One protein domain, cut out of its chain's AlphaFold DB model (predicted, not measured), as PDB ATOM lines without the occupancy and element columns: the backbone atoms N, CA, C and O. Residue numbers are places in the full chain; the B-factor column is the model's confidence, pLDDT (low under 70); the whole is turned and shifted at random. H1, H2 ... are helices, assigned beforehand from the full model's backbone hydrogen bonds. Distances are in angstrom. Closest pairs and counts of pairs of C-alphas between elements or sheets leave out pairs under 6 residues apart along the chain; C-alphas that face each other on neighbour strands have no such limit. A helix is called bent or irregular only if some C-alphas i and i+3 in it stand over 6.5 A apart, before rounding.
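This is residues 401 to 510 of the 630 residues of an uncharacterized protein of Helobdella robusta (UniProt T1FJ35). Three long helices run lengthwise back and forth in a loose, open rod: H1 goes one way, H2 returns and H3 turns back again, with tight turns at the two ends. Their centres make a triangle; H2 is near both H1 and H3, H1 and H3 stay apart, and no helix touches another. The later part of H3, residues 491 to 509, stands free. The printed part has 110 residues, with three named helices in the order H1, H2, H3 and no named strand, and its class is all helix. The whole is loose, with a radius of gyration of the C-alphas of 18.2 A, and spans 61 by 23 by 16 A.

H1, residues 401 to 435, leads by a tight link of 4 residues to H2, residues 440 to 473. H1 and H2 are close but not clearly touching, with 2 pairs of C-alphas within 8 A. Their closest C-alphas, those of His 433 and Leu 443, are 7.8 A apart. They run opposite ways at a shallow tilt of 7 degrees, 12.3 A from centre to centre. A tight link of 3 residues leads from H2 to H3, residues 477 to 509. H2 and H3 are close but not clearly touching, with 1 pair of C-alphas within 8 A, those of Leu 472 and Gln 479, 7.9 A apart. They run opposite ways at a shallow tilt of 7 degrees, with their centres 14.6 A apart. H1 and H3 are apart. The O i to N i+4 pairs within hydrogen-bond range are 30 of 31 in H1, 27 of 30 in H2 and 25 of 29 in H3.

H1 begins at C-alpha 401, at (-29.108, -10.971, -37.190), and measures 51.0 A from first to last C-alpha. It is the longest helix by residues, with 35. H2 has 34 residues and measures 49.5 A, beginning at C-alpha 440, at (-69.060, -44.030, -46.932). H3 has 33 residues and measures 49.2 A, ending at C-alpha 509, at (-67.320, -39.492, -35.310). H3 is irregular: C-alphas 478 and 481 are 7.2 A apart, and its line is a rough one. It has a kink of 28 degrees near residue 484.

The two C-alphas farthest apart, those of Asn 438 and Gln 476, are 61.1 A apart. The C-alphas of Asp 401 and Arg 510, the first and last printed, are 49.3 A apart. The printed part has no cut, and both links are tight. Residues 434 to 442, 474 to 479 and 491 to 510 stand free. The mean pLDDT of the printed part is 74.3, and 32 residues are under 70, among them residues 436 to 440, 475 to 482 and 488 to 495. The mean pLDDT of H3 is 67.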
ATOM      1  N   ASP A 401     -27.716 -11.159 -37.633       67.00
ATOM      2  CA  ASP A 401     -29.108 -10.971 -37.190       67.00
ATOM      3  C   ASP A 401     -30.060 -10.827 -38.389       67.00
ATOM      4  O   ASP A 401     -31.181 -11.332 -38.352       67.00
ATOM      5  N   ILE A 402     -29.594 -10.226 -39.490       78.75
ATOM      6  CA  ILE A 402     -30.332 -10.163 -40.763       78.75
ATOM      7  C   ILE A 402     -30.565 -11.586 -41.301       78.75
ATOM      8  O   ILE A 402     -31.705 -11.993 -41.516       78.75
ATOM      9  N   ILE A 403     -29.497 -12.387 -41.409       77.25
ATOM     10  CA  ILE A 403     -29.553 -13.775 -41.905       77.25
ATOM     11  C   ILE A 403     -30.429 -14.682 -41.018       77.25
ATOM     12  O   ILE A 403     -31.037 -15.633 -41.521       77.25
ATOM     13  N   ILE A 404     -30.487 -14.429 -39.708       78.62
ATOM     14  CA  ILE A 404     -31.366 -15.152 -38.777       78.62
ATOM     15  C   ILE A 404     -32.827 -14.733 -38.987       78.62
ATOM     16  O   ILE A 404     -33.684 -15.601 -39.160       78.62
ATOM     17  N   ASN A 405     -33.110 -13.429 -39.050       78.88
ATOM     18  CA  ASN A 405     -34.463 -12.910 -39.259       78.88
ATOM     19  C   ASN A 405     -35.063 -13.367 -40.598       78.88
ATOM     20  O   ASN A 405     -36.217 -13.791 -40.629       78.88
ATOM     21  N   ASP A 406     -34.291 -13.383 -41.687       82.94
ATOM     22  CA  ASP A 406     -34.772 -13.868 -42.991       82.94
ATOM     23  C   ASP A 406     -35.160 -15.355 -42.966       82.94
ATOM     24  O   ASP A 406     -36.172 -15.747 -43.554       82.94
ATOM     25  N   LYS A 407     -34.420 -16.187 -42.223       81.25
ATOM     26  CA  LYS A 407     -34.746 -17.614 -42.040       81.25
ATOM     27  C   LYS A 407     -35.976 -17.820 -41.157       81.25
ATOM     28  O   LYS A 407     -36.786 -18.698 -41.448       81.25
ATOM     29  N   ILE A 408     -36.157 -17.000 -40.120       81.06
ATOM     30  CA  ILE A 408     -37.381 -16.995 -39.301       81.06
ATOM     31  C   ILE A 408     -38.588 -16.578 -40.159       81.06
ATOM     32  O   ILE A 408     -39.628 -17.231 -40.115       81.06
ATOM     33  N   ASN A 409     -38.434 -15.557 -41.007       79.12
ATOM     34  CA  ASN A 409     -39.476 -15.093 -41.926       79.12
ATOM     35  C   ASN A 409     -39.856 -16.148 -42.985       79.12
ATOM     36  O   ASN A 409     -41.033 -16.272 -43.327       79.12
ATOM     37  N   ASP A 410     -38.902 -16.929 -43.497       84.44
ATOM     38  CA  ASP A 410     -39.173 -18.056 -44.404       84.44
ATOM     39  C   ASP A 410     -39.909 -19.214 -43.702       84.44
ATOM     40  O   ASP A 410     -40.911 -19.718 -44.218       84.44
ATOM     41  N   LEU A 411     -39.498 -19.583 -42.482       79.81
ATOM     42  CA  LEU A 411     -40.223 -20.563 -41.660       79.81
ATOM     43  C   LEU A 411     -41.658 -20.103 -41.354       79.81
ATOM     44  O   LEU A 411     -42.590 -20.904 -41.448       79.81
ATOM     45  N   TYR A 412     -41.862 -18.815 -41.061       80.25
ATOM     46  CA  TYR A 412     -43.189 -18.248 -40.816       80.25
ATOM     47  C   TYR A 412     -44.075 -18.260 -42.077       80.25
ATOM     48  O   TYR A 412     -45.255 -18.606 -42.004       80.25
ATOM     49  N   LYS A 413     -43.511 -17.969 -43.261       80.50
ATOM     50  CA  LYS A 413     -44.223 -18.103 -44.548       80.50
ATOM     51  C   LYS A 413     -44.667 -19.547 -44.807       80.50
ATOM     52  O   LYS A 413     -45.810 -19.761 -45.207       80.50
ATOM     53  N   LYS A 414     -43.805 -20.533 -44.533       79.12
ATOM     54  CA  LYS A 414     -44.126 -21.970 -44.659       79.12
ATOM     55  C   LYS A 414     -45.208 -22.411 -43.666       79.12
ATOM     56  O   LYS A 414     -46.108 -23.164 -44.036       79.12
ATOM     57  N   TYR A 415     -45.177 -21.892 -42.437       78.44
ATOM     58  CA  TYR A 415     -46.238 -22.102 -41.448       78.44
ATOM     59  C   TYR A 415     -47.592 -21.528 -41.908       78.44
ATOM     60  O   TYR A 415     -48.604 -22.227 -41.845       78.44
ATOM     61  N   GLU A 416     -47.635 -20.300 -42.438       77.94
ATOM     62  CA  GLU A 416     -48.885 -19.742 -42.970       77.94
ATOM     63  C   GLU A 416     -49.382 -20.515 -44.206       77.94
ATOM     64  O   GLU A 416     -50.575 -20.787 -44.302       77.94
ATOM     65  N   GLN A 417     -48.504 -20.977 -45.104       73.88
ATOM     66  CA  GLN A 417     -48.898 -21.855 -46.220       73.88
ATOM     67  C   GLN A 417     -49.569 -23.156 -45.734       73.88
ATOM     68  O   GLN A 417     -50.646 -23.513 -46.220       73.88
ATOM     69  N   LEU A 418     -48.997 -23.818 -44.720       73.75
ATOM     70  CA  LEU A 418     -49.603 -24.973 -44.037       73.75
ATOM     71  C   LEU A 418     -50.971 -24.633 -43.417       73.75
ATOM     72  O   LEU A 418     -51.930 -25.407 -43.524       73.75
ATOM     73  N   ARG A 419     -51.086 -23.457 -42.794       72.81
ATOM     74  CA  ARG A 419     -52.317 -22.952 -42.168       72.81
ATOM     75  C   ARG A 419     -53.418 -22.658 -43.193       72.81
ATOM     76  O   ARG A 419     -54.579 -22.977 -42.929       72.81
ATOM     77  N   PHE A 420     -53.086 -22.090 -44.353       70.25
ATOM     78  CA  PHE A 420     -54.034 -21.886 -45.453       70.25
ATOM     79  C   PHE A 420     -54.477 -23.224 -46.054       70.25
ATOM     80  O   PHE A 420     -55.676 -23.500 -46.070       70.25
ATOM     81  N   SER A 421     -53.531 -24.107 -46.397       76.12
ATOM     82  CA  SER A 421     -53.813 -25.461 -46.900       76.12
ATOM     83  C   SER A 421     -54.777 -26.232 -45.986       76.12
ATOM     84  O   SER A 421     -55.801 -26.733 -46.446       76.12
ATOM     85  N   THR A 422     -54.546 -26.217 -44.668       72.00
ATOM     86  CA  THR A 422     -55.433 -26.855 -43.675       72.00
ATOM     87  C   THR A 422     -56.869 -26.300 -43.707       72.00
ATOM     88  O   THR A 422     -57.833 -27.036 -43.486       72.00
ATOM     89  N   ASN A 423     -57.047 -25.004 -43.986       70.25
ATOM     90  CA  ASN A 423     -58.374 -24.395 -44.098       70.25
ATOM     91  C   ASN A 423     -59.066 -24.716 -45.429       70.25
ATOM     92  O   ASN A 423     -60.291 -24.830 -45.444       70.25
ATOM     93  N   ASP A 424     -58.320 -24.889 -46.518       77.00
ATOM     94  CA  ASP A 424     -58.874 -25.241 -47.829       77.00
ATOM     95  C   ASP A 424     -59.202 -26.737 -47.941       77.00
ATOM     96  O   ASP A 424     -60.307 -27.070 -48.369       77.00
ATOM     97  N   ILE A 425     -58.357 -27.619 -47.393       69.75
ATOM     98  CA  ILE A 425     -58.687 -29.032 -47.118       69.75
ATOM     99  C   ILE A 425     -59.999 -29.108 -46.325       69.75
ATOM    100  O   ILE A 425     -60.957 -29.771 -46.719       69.75
ATOM    101  N   ARG A 426     -60.120 -28.325 -45.244       74.81
ATOM    102  CA  ARG A 426     -61.358 -28.262 -44.456       74.81
ATOM    103  C   ARG A 426     -62.568 -27.783 -45.270       74.81
ATOM    104  O   ARG A 426     -63.674 -28.248 -44.985       74.81
ATOM    105  N   LYS A 427     -62.417 -26.885 -46.253       78.25
ATOM    106  CA  LYS A 427     -63.520 -26.498 -47.158       78.25
ATOM    107  C   LYS A 427     -63.905 -27.660 -48.072       78.25
ATOM    108  O   LYS A 427     -65.093 -27.959 -48.155       78.25
ATOM    109  N   GLU A 428     -62.935 -28.327 -48.695       74.75
ATOM    110  CA  GLU A 428     -63.186 -29.423 -49.640       74.75
ATOM    111  C   GLU A 428     -63.785 -30.656 -48.942       74.75
ATOM    112  O   GLU A 428     -64.785 -31.180 -49.425       74.75
ATOM    113  N   ILE A 429     -63.321 -31.028 -47.740       75.25
ATOM    114  CA  ILE A 429     -63.980 -32.043 -46.893       75.25
ATOM    115  C   ILE A 429     -65.446 -31.658 -46.624       75.25
ATOM    116  O   ILE A 429     -66.347 -32.480 -46.775       75.25
ATOM    117  N   ASN A 430     -65.725 -30.400 -46.251       75.00
ATOM    118  CA  ASN A 430     -67.095 -29.936 -45.969       75.00
ATOM    119  C   ASN A 430     -67.966 -29.761 -47.228       75.00
ATOM    120  O   ASN A 430     -69.189 -29.645 -47.105       75.00
ATOM    121  N   LYS A 431     -67.361 -29.725 -48.419       85.62
ATOM    122  CA  LYS A 431     -68.039 -29.768 -49.717       85.62
ATOM    123  C   LYS A 431     -68.353 -31.220 -50.089       85.62
ATOM    124  O   LYS A 431     -69.529 -31.569 -50.166       85.62
ATOM    125  N   ARG A 432     -67.342 -32.091 -50.151       74.75
ATOM    126  CA  ARG A 432     -67.500 -33.519 -50.476       74.75
ATOM    127  C   ARG A 432     -68.420 -34.247 -49.504       74.75
ATOM    128  O   ARG A 432     -69.244 -35.033 -49.941       74.75
ATOM    129  N   HIS A 433     -68.401 -33.915 -48.212       76.69
ATOM    130  CA  HIS A 433     -69.339 -34.479 -47.233       76.69
ATOM    131  C   HIS A 433     -70.821 -34.129 -47.502       76.69
ATOM    132  O   HIS A 433     -71.711 -34.866 -47.075       76.69
ATOM    133  N   LYS A 434     -71.115 -33.033 -48.219       76.50
ATOM    134  CA  LYS A 434     -72.476 -32.719 -48.699       76.50
ATOM    135  C   LYS A 434     -72.815 -33.452 -49.997       76.50
ATOM    136  O   LYS A 434     -73.979 -33.752 -50.226       76.50
ATOM    137  N   GLU A 435     -71.812 -33.712 -50.829       80.06
ATOM    138  CA  GLU A 435     -71.949 -34.363 -52.136       80.06
ATOM    139  C   GLU A 435     -72.028 -35.901 -52.008       80.06
ATOM    140  O   GLU A 435     -72.759 -36.544 -52.754       80.06
ATOM    141  N   SER A 436     -71.339 -36.504 -51.031       63.41
ATOM    142  CA  SER A 436     -71.132 -37.957 -50.912       63.41
ATOM    143  C   SER A 436     -71.997 -38.649 -49.843       63.41
ATOM    144  O   SER A 436     -71.549 -39.627 -49.235       63.41
ATOM    145  N   GLN A 437     -73.226 -38.181 -49.575       62.47
ATOM    146  CA  GLN A 437     -74.077 -38.761 -48.513       62.47
ATOM    147  C   GLN A 437     -74.378 -40.265 -48.679       62.47
ATOM    148  O   GLN A 437     -74.713 -40.921 -47.695       62.47
ATOM    149  N   ASN A 438     -74.205 -40.817 -49.884       55.16
ATOM    150  CA  ASN A 438     -74.460 -42.227 -50.184       55.16
ATOM    151  C   ASN A 438     -73.209 -43.128 -50.137       55.16
ATOM    152  O   ASN A 438     -73.367 -44.343 -50.208       55.16
ATOM    153  N   ASP A 439     -71.986 -42.585 -50.025       66.81
ATOM    154  CA  ASP A 439     -70.760 -43.351 -50.319       66.81
ATOM    155  C   ASP A 439     -69.675 -43.257 -49.224       66.81
ATOM    156  O   ASP A 439     -68.681 -42.526 -49.296       66.81
ATOM    157  N   VAL A 440     -69.893 -44.022 -48.151       65.62
ATOM    158  CA  VAL A 440     -69.060 -44.030 -46.932       65.62
ATOM    159  C   VAL A 440     -67.660 -44.619 -47.168       65.62
ATOM    160  O   VAL A 440     -66.733 -44.313 -46.415       65.62
ATOM    161  N   ILE A 441     -67.482 -45.458 -48.194       71.62
ATOM    162  CA  ILE A 441     -66.192 -46.101 -48.495       71.62
ATOM    163  C   ILE A 441     -65.245 -45.097 -49.161       71.62
ATOM    164  O   ILE A 441     -64.107 -44.956 -48.711       71.62
ATOM    165  N   SER A 442     -65.733 -44.336 -50.145       71.81
ATOM    166  CA  SER A 442     -64.969 -43.271 -50.812       71.81
ATOM    167  C   SER A 442     -64.427 -42.236 -49.814       71.81
ATOM    168  O   SER A 442     -63.237 -41.912 -49.815       71.81
ATOM    169  N   LEU A 443     -65.267 -41.803 -48.861       77.56
ATOM    170  CA  LEU A 443     -64.883 -40.821 -47.841       77.56
ATOM    171  C   LEU A 443     -63.729 -41.302 -46.935       77.56
ATOM    172  O   LEU A 443     -62.925 -40.481 -46.496       77.56
ATOM    173  N   LYS A 444     -63.605 -42.614 -46.668       77.44
ATOM    174  CA  LYS A 444     -62.473 -43.158 -45.892       77.44
ATOM    175  C   LYS A 444     -61.141 -43.008 -46.627       77.44
ATOM    176  O   LYS A 444     -60.151 -42.682 -45.980       77.44
ATOM    177  N   GLY A 445     -61.118 -43.259 -47.939       85.12
ATOM    178  CA  GLY A 445     -59.900 -43.178 -48.751       85.12
ATOM    179  C   GLY A 445     -59.328 -41.764 -48.761       85.12
ATOM    180  O   GLY A 445     -58.195 -41.559 -48.333       85.12
ATOM    181  N   VAL A 446     -60.163 -40.784 -49.127       81.31
ATOM    182  CA  VAL A 446     -59.785 -39.359 -49.179       81.31
ATOM    183  C   VAL A 446     -59.256 -38.867 -47.827       81.31
ATOM    184  O   VAL A 446     -58.189 -38.265 -47.761       81.31
ATOM    185  N   VAL A 447     -59.951 -39.177 -46.725       84.31
ATOM    186  CA  VAL A 447     -59.527 -38.753 -45.377       84.31
ATOM    187  C   VAL A 447     -58.196 -39.393 -44.959       84.31
ATOM    188  O   VAL A 447     -57.407 -38.751 -44.266       84.31
ATOM    189  N   LEU A 448     -57.913 -40.633 -45.375       81.25
ATOM    190  CA  LEU A 448     -56.644 -41.307 -45.077       81.25
ATOM    191  C   LEU A 448     -55.477 -40.721 -45.892       81.25
ATOM    192  O   LEU A 448     -54.383 -40.541 -45.356       81.25
ATOM    193  N   GLU A 449     -55.711 -40.391 -47.162       82.06
ATOM    194  CA  GLU A 449     -54.732 -39.780 -48.068       82.06
ATOM    195  C   GLU A 449     -54.372 -38.345 -47.636       82.06
ATOM    196  O   GLU A 449     -53.191 -37.996 -47.527       82.06
ATOM    197  N   GLU A 450     -55.369 -37.533 -47.270       80.38
ATOM    198  CA  GLU A 450     -55.154 -36.189 -46.719       80.38
ATOM    199  C   GLU A 450     -54.441 -36.237 -45.356       80.38
ATOM    200  O   GLU A 450     -53.494 -35.479 -45.137       80.38
ATOM    201  N   LEU A 451     -54.808 -37.161 -44.454       82.38
ATOM    202  CA  LEU A 451     -54.085 -37.365 -43.188       82.38
ATOM    203  C   LEU A 451     -52.624 -37.775 -43.414       82.38
ATOM    204  O   LEU A 451     -51.733 -37.260 -42.738       82.38
ATOM    205  N   THR A 452     -52.366 -38.664 -44.375       83.69
ATOM    206  CA  THR A 452     -51.007 -39.095 -44.740       83.69
ATOM    207  C   THR A 452     -50.187 -37.919 -45.277       83.69
ATOM    208  O   THR A 452     -49.037 -37.731 -44.877       83.69
ATOM    209  N   THR A 453     -50.799 -37.068 -46.104       84.50
ATOM    210  CA  THR A 453     -50.181 -35.842 -46.634       84.50
ATOM    211  C   THR A 453     -49.844 -34.852 -45.515       84.50
ATOM    212  O   THR A 453     -48.704 -34.403 -45.415       84.50
ATOM    213  N   ILE A 454     -50.789 -34.579 -44.606       83.25
ATOM    214  CA  ILE A 454     -50.579 -33.701 -43.441       83.25
ATOM    215  C   ILE A 454     -49.447 -34.232 -42.545       83.25
ATOM    216  O   ILE A 454     -48.590 -33.461 -42.109       83.25
ATOM    217  N   LEU A 455     -49.400 -35.545 -42.289       81.62
ATOM    218  CA  LEU A 455     -48.335 -36.172 -41.500       81.62
ATOM    219  C   LEU A 455     -46.966 -36.090 -42.190       81.62
ATOM    220  O   LEU A 455     -45.967 -35.860 -41.506       81.62
ATOM    221  N   LYS A 456     -46.909 -36.217 -43.522       85.75
ATOM    222  CA  LYS A 456     -45.677 -36.048 -44.303       85.75
ATOM    223  C   LYS A 456     -45.131 -34.621 -44.182       85.75
ATOM    224  O   LYS A 456     -44.012 -34.451 -43.701       85.75
ATOM    225  N   THR A 457     -45.922 -33.599 -44.515       82.50
ATOM    226  CA  THR A 457     -45.451 -32.201 -44.477       82.50
ATOM    227  C   THR A 457     -45.128 -31.735 -43.052       82.50
ATOM    228  O   THR A 457     -44.191 -30.967 -42.841       82.50
ATOM    229  N   ARG A 458     -45.829 -32.265 -42.037       85.94
ATOM    230  CA  ARG A 458     -45.472 -32.090 -40.619       85.94
ATOM    231  C   ARG A 458     -44.063 -32.617 -40.311       85.94
ATOM    232  O   ARG A 458     -43.297 -31.947 -39.623       85.94
ATOM    233  N   ASN A 459     -43.713 -33.807 -40.800       82.56
ATOM    234  CA  ASN A 459     -42.396 -34.404 -40.563       82.56
ATOM    235  C   ASN A 459     -41.282 -33.631 -41.299       82.56
ATOM    236  O   ASN A 459     -40.216 -33.410 -40.729       82.56
ATOM    237  N   GLU A 460     -41.548 -33.157 -42.519       85.31
ATOM    238  CA  GLU A 460     -40.640 -32.292 -43.293       85.31
ATOM    239  C   GLU A 460     -40.379 -30.951 -42.577       85.31
ATOM    240  O   GLU A 460     -39.234 -30.509 -42.465       85.31
ATOM    241  N   PHE A 461     -41.420 -30.339 -42.002       86.81
ATOM    242  CA  PHE A 461     -41.303 -29.132 -41.178       86.81
ATOM    243  C   PHE A 461     -40.440 -29.362 -39.924       86.81
ATOM    244  O   PHE A 461     -39.550 -28.559 -39.635       86.81
ATOM    245  N   PHE A 462     -40.619 -30.483 -39.214       81.75
ATOM    246  CA  PHE A 462     -39.769 -30.814 -38.062       81.75
ATOM    247  C   PHE A 462     -38.314 -31.114 -38.445       81.75
ATOM    248  O   PHE A 462     -37.413 -30.704 -37.714       81.75
ATOM    249  N   ALA A 463     -38.057 -31.741 -39.597       82.50
ATOM    250  CA  ALA A 463     -36.698 -31.903 -40.116       82.50
ATOM    251  C   ALA A 463     -36.037 -30.539 -40.399       82.50
ATOM    252  O   ALA A 463     -34.879 -30.323 -40.035       82.50
ATOM    253  N   SER A 464     -36.795 -29.585 -40.954       83.38
ATOM    254  CA  SER A 464     -36.326 -28.210 -41.159       83.38
ATOM    255  C   SER A 464     -36.032 -27.475 -39.843       83.38
ATOM    256  O   SER A 464     -35.027 -26.770 -39.765       83.38
ATOM    257  N   ILE A 465     -36.858 -27.635 -38.800       84.50
ATOM    258  CA  ILE A 465     -36.596 -27.052 -37.468       84.50
ATOM    259  C   ILE A 465     -35.357 -27.685 -36.824       84.50
ATOM    260  O   ILE A 465     -34.487 -26.959 -36.342       84.50
ATOM    261  N   LYS A 466     -35.230 -29.018 -36.857       85.00
ATOM    262  CA  LYS A 466     -34.067 -29.734 -36.311       85.00
ATOM    263  C   LYS A 466     -32.763 -29.260 -36.962       85.00
ATOM    264  O   LYS A 466     -31.845 -28.862 -36.251       85.00
ATOM    265  N   GLY A 467     -32.726 -29.176 -38.294       87.00
ATOM    266  CA  GLY A 467     -31.562 -28.686 -39.041       87.00
ATOM    267  C   GLY A 467     -31.242 -27.193 -38.850       87.00
ATOM    268  O   GLY A 467     -30.147 -26.759 -39.211       87.00
ATOM    269  N   VAL A 468     -32.161 -26.399 -38.284       82.88
ATOM    270  CA  VAL A 468     -31.888 -25.030 -37.809       82.88
ATOM    271  C   VAL A 468     -31.344 -25.057 -36.380       82.88
ATOM    272  O   VAL A 468     -30.312 -24.441 -36.127       82.88
ATOM    273  N   LEU A 469     -31.960 -25.816 -35.467       79.69
ATOM    274  CA  LEU A 469     -31.491 -25.968 -34.082       79.69
ATOM    275  C   LEU A 469     -30.061 -26.523 -34.003       79.69
ATOM    276  O   LEU A 469     -29.263 -26.028 -33.213       79.69
ATOM    277  N   GLU A 470     -29.700 -27.491 -34.844       82.19
ATOM    278  CA  GLU A 470     -28.338 -28.042 -34.914       82.19
ATOM    279  C   GLU A 470     -27.311 -26.996 -35.382       82.19
ATOM    280  O   GLU A 470     -26.217 -26.909 -34.829       82.19
ATOM    281  N   LYS A 471     -27.682 -26.126 -36.332       80.12
ATOM    282  CA  LYS A 471     -26.825 -25.020 -36.806       80.12
ATOM    283  C   LYS A 471     -26.728 -23.861 -35.810       80.12
ATOM    284  O   LYS A 471     -25.742 -23.128 -35.834       80.12
ATOM    285  N   LEU A 472     -27.724 -23.702 -34.938       79.62
ATOM    286  CA  LEU A 472     -27.695 -22.744 -33.831       79.62
ATOM    287  C   LEU A 472     -26.859 -23.267 -32.653       79.62
ATOM    288  O   LEU A 472     -26.062 -22.508 -32.115       79.62
ATOM    289  N   LYS A 473     -26.940 -24.566 -32.318       77.62
ATOM    290  CA  LYS A 473     -26.071 -25.215 -31.310       77.62
ATOM    291  C   LYS A 473     -24.572 -25.098 -31.625       77.62
ATOM    292  O   LYS A 473     -23.762 -25.160 -30.709       77.62
ATOM    293  N   ALA A 474     -24.209 -24.932 -32.897       75.62
ATOM    294  CA  ALA A 474     -22.829 -24.736 -33.342       75.62
ATOM    295  C   ALA A 474     -22.296 -23.293 -33.169       75.62
ATOM    296  O   ALA A 474     -21.128 -23.050 -33.460       75.62
ATOM    297  N   ASN A 475     -23.121 -22.334 -32.727       64.31
ATOM    298  CA  ASN A 475     -22.712 -20.954 -32.441       64.31
ATOM    299  C   ASN A 475     -22.907 -20.600 -30.956       64.31
ATOM    300  O   ASN A 475     -23.651 -21.258 -30.233       64.31
ATOM    301  N   GLN A 476     -22.166 -19.591 -30.487       66.56
ATOM    302  CA  GLN A 476     -21.844 -19.420 -29.066       66.56
ATOM    303  C   GLN A 476     -23.016 -19.118 -28.104       66.56
ATOM    304  O   GLN A 476     -24.106 -18.676 -28.470       66.56
ATOM    305  N   LEU A 477     -22.685 -19.340 -26.827       48.69
ATOM    306  CA  LEU A 477     -23.489 -19.385 -25.601       48.69
ATOM    307  C   LEU A 477     -24.619 -18.345 -25.451       48.69
ATOM    308  O   LEU A 477     -25.644 -18.657 -24.852       48.69
ATOM    309  N   ASP A 478     -24.477 -17.136 -25.992       50.88
ATOM    310  CA  ASP A 478     -25.407 -16.022 -25.744       50.88
ATOM    311  C   ASP A 478     -26.795 -16.205 -26.403       50.88
ATOM    312  O   ASP A 478     -27.807 -15.674 -25.943       50.88
ATOM    313  N   GLN A 479     -26.907 -17.039 -27.448       63.09
ATOM    314  CA  GLN A 479     -28.202 -17.304 -28.099       63.09
ATOM    315  C   GLN A 479     -29.126 -18.251 -27.302       63.09
ATOM    316  O   GLN A 479     -30.318 -18.353 -27.614       63.09
ATOM    317  N   GLN A 480     -28.612 -18.910 -26.255       65.25
ATOM    318  CA  GLN A 480     -29.310 -19.942 -25.472       65.25
ATOM    319  C   GLN A 480     -30.700 -19.509 -24.981       65.25
ATOM    320  O   GLN A 480     -31.658 -20.270 -25.106       65.25
ATOM    321  N   LEU A 481     -30.848 -18.283 -24.464       60.97
ATOM    322  CA  LEU A 481     -32.112 -17.828 -23.868       60.97
ATOM    323  C   LEU A 481     -33.227 -17.640 -24.914       60.97
ATOM    324  O   LEU A 481     -34.375 -18.013 -24.678       60.97
ATOM    325  N   ARG A 482     -32.890 -17.118 -26.103       64.38
ATOM    326  CA  ARG A 482     -33.854 -16.946 -27.208       64.38
ATOM    327  C   ARG A 482     -34.257 -18.292 -27.811       64.38
ATOM    328  O   ARG A 482     -35.433 -18.504 -28.097       64.38
ATOM    329  N   ILE A 483     -33.300 -19.213 -27.946       76.50
ATOM    330  CA  ILE A 483     -33.549 -20.583 -28.415       76.50
ATOM    331  C   ILE A 483     -34.461 -21.328 -27.428       76.50
ATOM    332  O   ILE A 483     -35.421 -21.962 -27.856       76.50
ATOM    333  N   ARG A 484     -34.219 -21.205 -26.114       71.00
ATOM    334  CA  ARG A 484     -35.028 -21.840 -25.059       71.00
ATOM    335  C   ARG A 484     -36.503 -21.427 -25.127       71.00
ATOM    336  O   ARG A 484     -37.369 -22.296 -25.069       71.00
ATOM    337  N   ASN A 485     -36.789 -20.140 -25.329       66.25
ATOM    338  CA  ASN A 485     -38.165 -19.653 -25.477       66.25
ATOM    339  C   ASN A 485     -38.832 -20.189 -26.755       66.25
ATOM    340  O   ASN A 485     -39.953 -20.690 -26.691       66.25
ATOM    341  N   LEU A 486     -38.128 -20.168 -27.895       74.62
ATOM    342  CA  LEU A 486     -38.648 -20.693 -29.163       74.62
ATOM    343  C   LEU A 486     -38.959 -22.201 -29.077       74.62
ATOM    344  O   LEU A 486     -39.982 -22.655 -29.588       74.62
ATOM    345  N   VAL A 487     -38.106 -22.977 -28.399       77.19
ATOM    346  CA  VAL A 487     -38.335 -24.408 -28.139       77.19
ATOM    347  C   VAL A 487     -39.550 -24.613 -27.228       77.19
ATOM    348  O   VAL A 487     -40.398 -25.445 -27.544       77.19
ATOM    349  N   ALA A 488     -39.696 -23.824 -26.158       66.44
ATOM    350  CA  ALA A 488     -40.840 -23.915 -25.250       66.44
ATOM    351  C   ALA A 488     -42.184 -23.598 -25.941       66.44
ATOM    352  O   ALA A 488     -43.173 -24.299 -25.711       66.44
ATOM    353  N   GLU A 489     -42.232 -22.598 -26.826       68.06
ATOM    354  CA  GLU A 489     -43.417 -22.304 -27.647       68.06
ATOM    355  C   GLU A 489     -43.738 -23.452 -28.618       68.06
ATOM    356  O   GLU A 489     -44.893 -23.885 -28.717       68.06
ATOM    357  N   CYS A 490     -42.715 -24.015 -29.276       69.19
ATOM    358  CA  CYS A 490     -42.870 -25.188 -30.141       69.19
ATOM    359  C   CYS A 490     -43.396 -26.410 -29.364       69.19
ATOM    360  O   CYS A 490     -44.272 -27.124 -29.856       69.19
ATOM    361  N   GLU A 491     -42.922 -26.636 -28.137       67.69
ATOM    362  CA  GLU A 491     -43.410 -27.696 -27.251       67.69
ATOM    363  C   GLU A 491     -44.859 -27.494 -26.792       67.69
ATOM    364  O   GLU A 491     -45.623 -28.459 -26.722       67.69
ATOM    365  N   GLN A 492     -45.263 -26.262 -26.467       64.75
ATOM    366  CA  GLN A 492     -46.657 -25.978 -26.119       64.75
ATOM    367  C   GLN A 492     -47.580 -26.224 -27.320       64.75
ATOM    368  O   GLN A 492     -48.622 -26.868 -27.174       64.75
ATOM    369  N   PHE A 493     -47.170 -25.814 -28.524       60.56
ATOM    370  CA  PHE A 493     -47.898 -26.130 -29.754       60.56
ATOM    371  C   PHE A 493     -47.981 -27.648 -30.002       60.56
ATOM    372  O   PHE A 493     -49.061 -28.164 -30.301       60.56
ATOM    373  N   LEU A 494     -46.883 -28.385 -29.791       60.50
ATOM    374  CA  LEU A 494     -46.830 -29.853 -29.863       60.50
ATOM    375  C   LEU A 494     -47.774 -30.549 -28.870       60.50
ATOM    376  O   LEU A 494     -48.346 -31.579 -29.213       60.50
ATOM    377  N   LYS A 495     -47.983 -29.993 -27.670       60.53
ATOM    378  CA  LYS A 495     -48.935 -30.517 -26.669       60.53
ATOM    379  C   LYS A 495     -50.400 -30.229 -27.060       60.53
ATOM    380  O   LYS A 495     -51.297 -31.029 -26.785       60.53
ATOM    381  N   ILE A 496     -50.659 -29.122 -27.761       71.00
ATOM    382  CA  ILE A 496     -52.007 -28.712 -28.201       71.00
ATOM    383  C   ILE A 496     -52.443 -29.413 -29.502       71.00
ATOM    384  O   ILE A 496     -53.609 -29.796 -29.632       71.00
ATOM    385  N   PHE A 497     -51.540 -29.604 -30.468       73.75
ATOM    386  CA  PHE A 497     -51.889 -30.058 -31.821       73.75
ATOM    387  C   PHE A 497     -52.556 -31.454 -31.882       73.75
ATOM    388  O   PHE A 497     -53.617 -31.557 -32.506       73.75
ATOM    389  N   PRO A 498     -52.056 -32.516 -31.207       76.69
ATOM    390  CA  PRO A 498     -52.726 -33.820 -31.169       76.69
ATOM    391  C   PRO A 498     -54.129 -33.725 -30.565       76.69
ATOM    392  O   PRO A 498     -55.069 -34.321 -31.083       76.69
ATOM    393  N   THR A 499     -54.289 -32.911 -29.518       64.88
ATOM    394  CA  THR A 499     -55.570 -32.663 -28.844       64.88
ATOM    395  C   THR A 499     -56.574 -31.981 -29.781       64.88
ATOM    396  O   THR A 499     -57.746 -32.357 -29.811       64.88
ATOM    397  N   ALA A 500     -56.125 -31.025 -30.601       64.50
ATOM    398  CA  ALA A 500     -56.960 -30.360 -31.599       64.50
ATOM    399  C   ALA A 500     -57.379 -31.301 -32.746       64.50
ATOM    400  O   ALA A 500     -58.554 -31.323 -33.122       64.50
ATOM    401  N   VAL A 501     -56.454 -32.117 -33.266       75.12
ATOM    402  CA  VAL A 501     -56.745 -33.126 -34.304       75.12
ATOM    403  C   VAL A 501     -57.708 -34.192 -33.771       75.12
ATOM    404  O   VAL A 501     -58.727 -34.472 -34.404       75.12
ATOM    405  N   LEU A 502     -57.460 -34.713 -32.565       70.69
ATOM    406  CA  LEU A 502     -58.349 -35.654 -31.884       70.69
ATOM    407  C   LEU A 502     -59.743 -35.052 -31.663       70.69
ATOM    408  O   LEU A 502     -60.741 -35.732 -31.888       70.69
ATOM    409  N   PHE A 503     -59.844 -33.771 -31.293       67.62
ATOM    410  CA  PHE A 503     -61.131 -33.088 -31.140       67.62
ATOM    411  C   PHE A 503     -61.905 -32.975 -32.465       67.62
ATOM    412  O   PHE A 503     -63.123 -33.150 -32.470       67.62
ATOM    413  N   VAL A 504     -61.229 -32.733 -33.598       72.31
ATOM    414  CA  VAL A 504     -61.865 -32.738 -34.931       72.31
ATOM    415  C   VAL A 504     -62.365 -34.139 -35.295       72.31
ATOM    416  O   VAL A 504     -63.537 -34.286 -35.647       72.31
ATOM    417  N   ILE A 505     -61.527 -35.168 -35.132       75.12
ATOM    418  CA  ILE A 505     -61.882 -36.571 -35.401       75.12
ATOM    419  C   ILE A 505     -63.074 -37.002 -34.533       75.12
ATOM    420  O   ILE A 505     -64.098 -37.441 -35.055       75.12
ATOM    421  N   MET A 506     -62.998 -36.794 -33.217       64.81
ATOM    422  CA  MET A 506     -64.066 -37.131 -32.267       64.81
ATOM    423  C   MET A 506     -65.359 -36.357 -32.547       64.81
ATOM    424  O   MET A 506     -66.450 -36.903 -32.390       64.81
ATOM    425  N   LYS A 507     -65.269 -35.102 -33.004       66.12
ATOM    426  CA  LYS A 507     -66.442 -34.312 -33.401       66.12
ATOM    427  C   LYS A 507     -67.110 -34.855 -34.665       66.12
ATOM    428  O   LYS A 507     -68.334 -34.827 -34.730       66.12
ATOM    429  N   HIS A 508     -66.353 -35.351 -35.643       63.19
ATOM    430  CA  HIS A 508     -66.920 -35.969 -36.846       63.19
ATOM    431  C   HIS A 508     -67.485 -37.371 -36.569       63.19
ATOM    432  O   HIS A 508     -68.598 -37.666 -37.001       63.19
ATOM    433  N   LEU A 509     -66.809 -38.187 -35.752       62.84
ATOM    434  CA  LEU A 509     -67.320 -39.492 -35.310       62.84
ATOM    435  C   LEU A 509     -68.641 -39.388 -34.522       62.84
ATOM    436  O   LEU A 509     -69.464 -40.296 -34.591       62.84
ATOM    437  N   ARG A 510     -68.871 -38.276 -33.809       56.97
ATOM    438  CA  ARG A 510     -70.076 -38.042 -32.991       56.97
ATOM    439  C   ARG A 510     -71.296 -37.524 -33.772       56.97
ATOM    440  O   ARG A 510     -72.343 -37.317 -33.167       56.97
TER     441      ARG A 510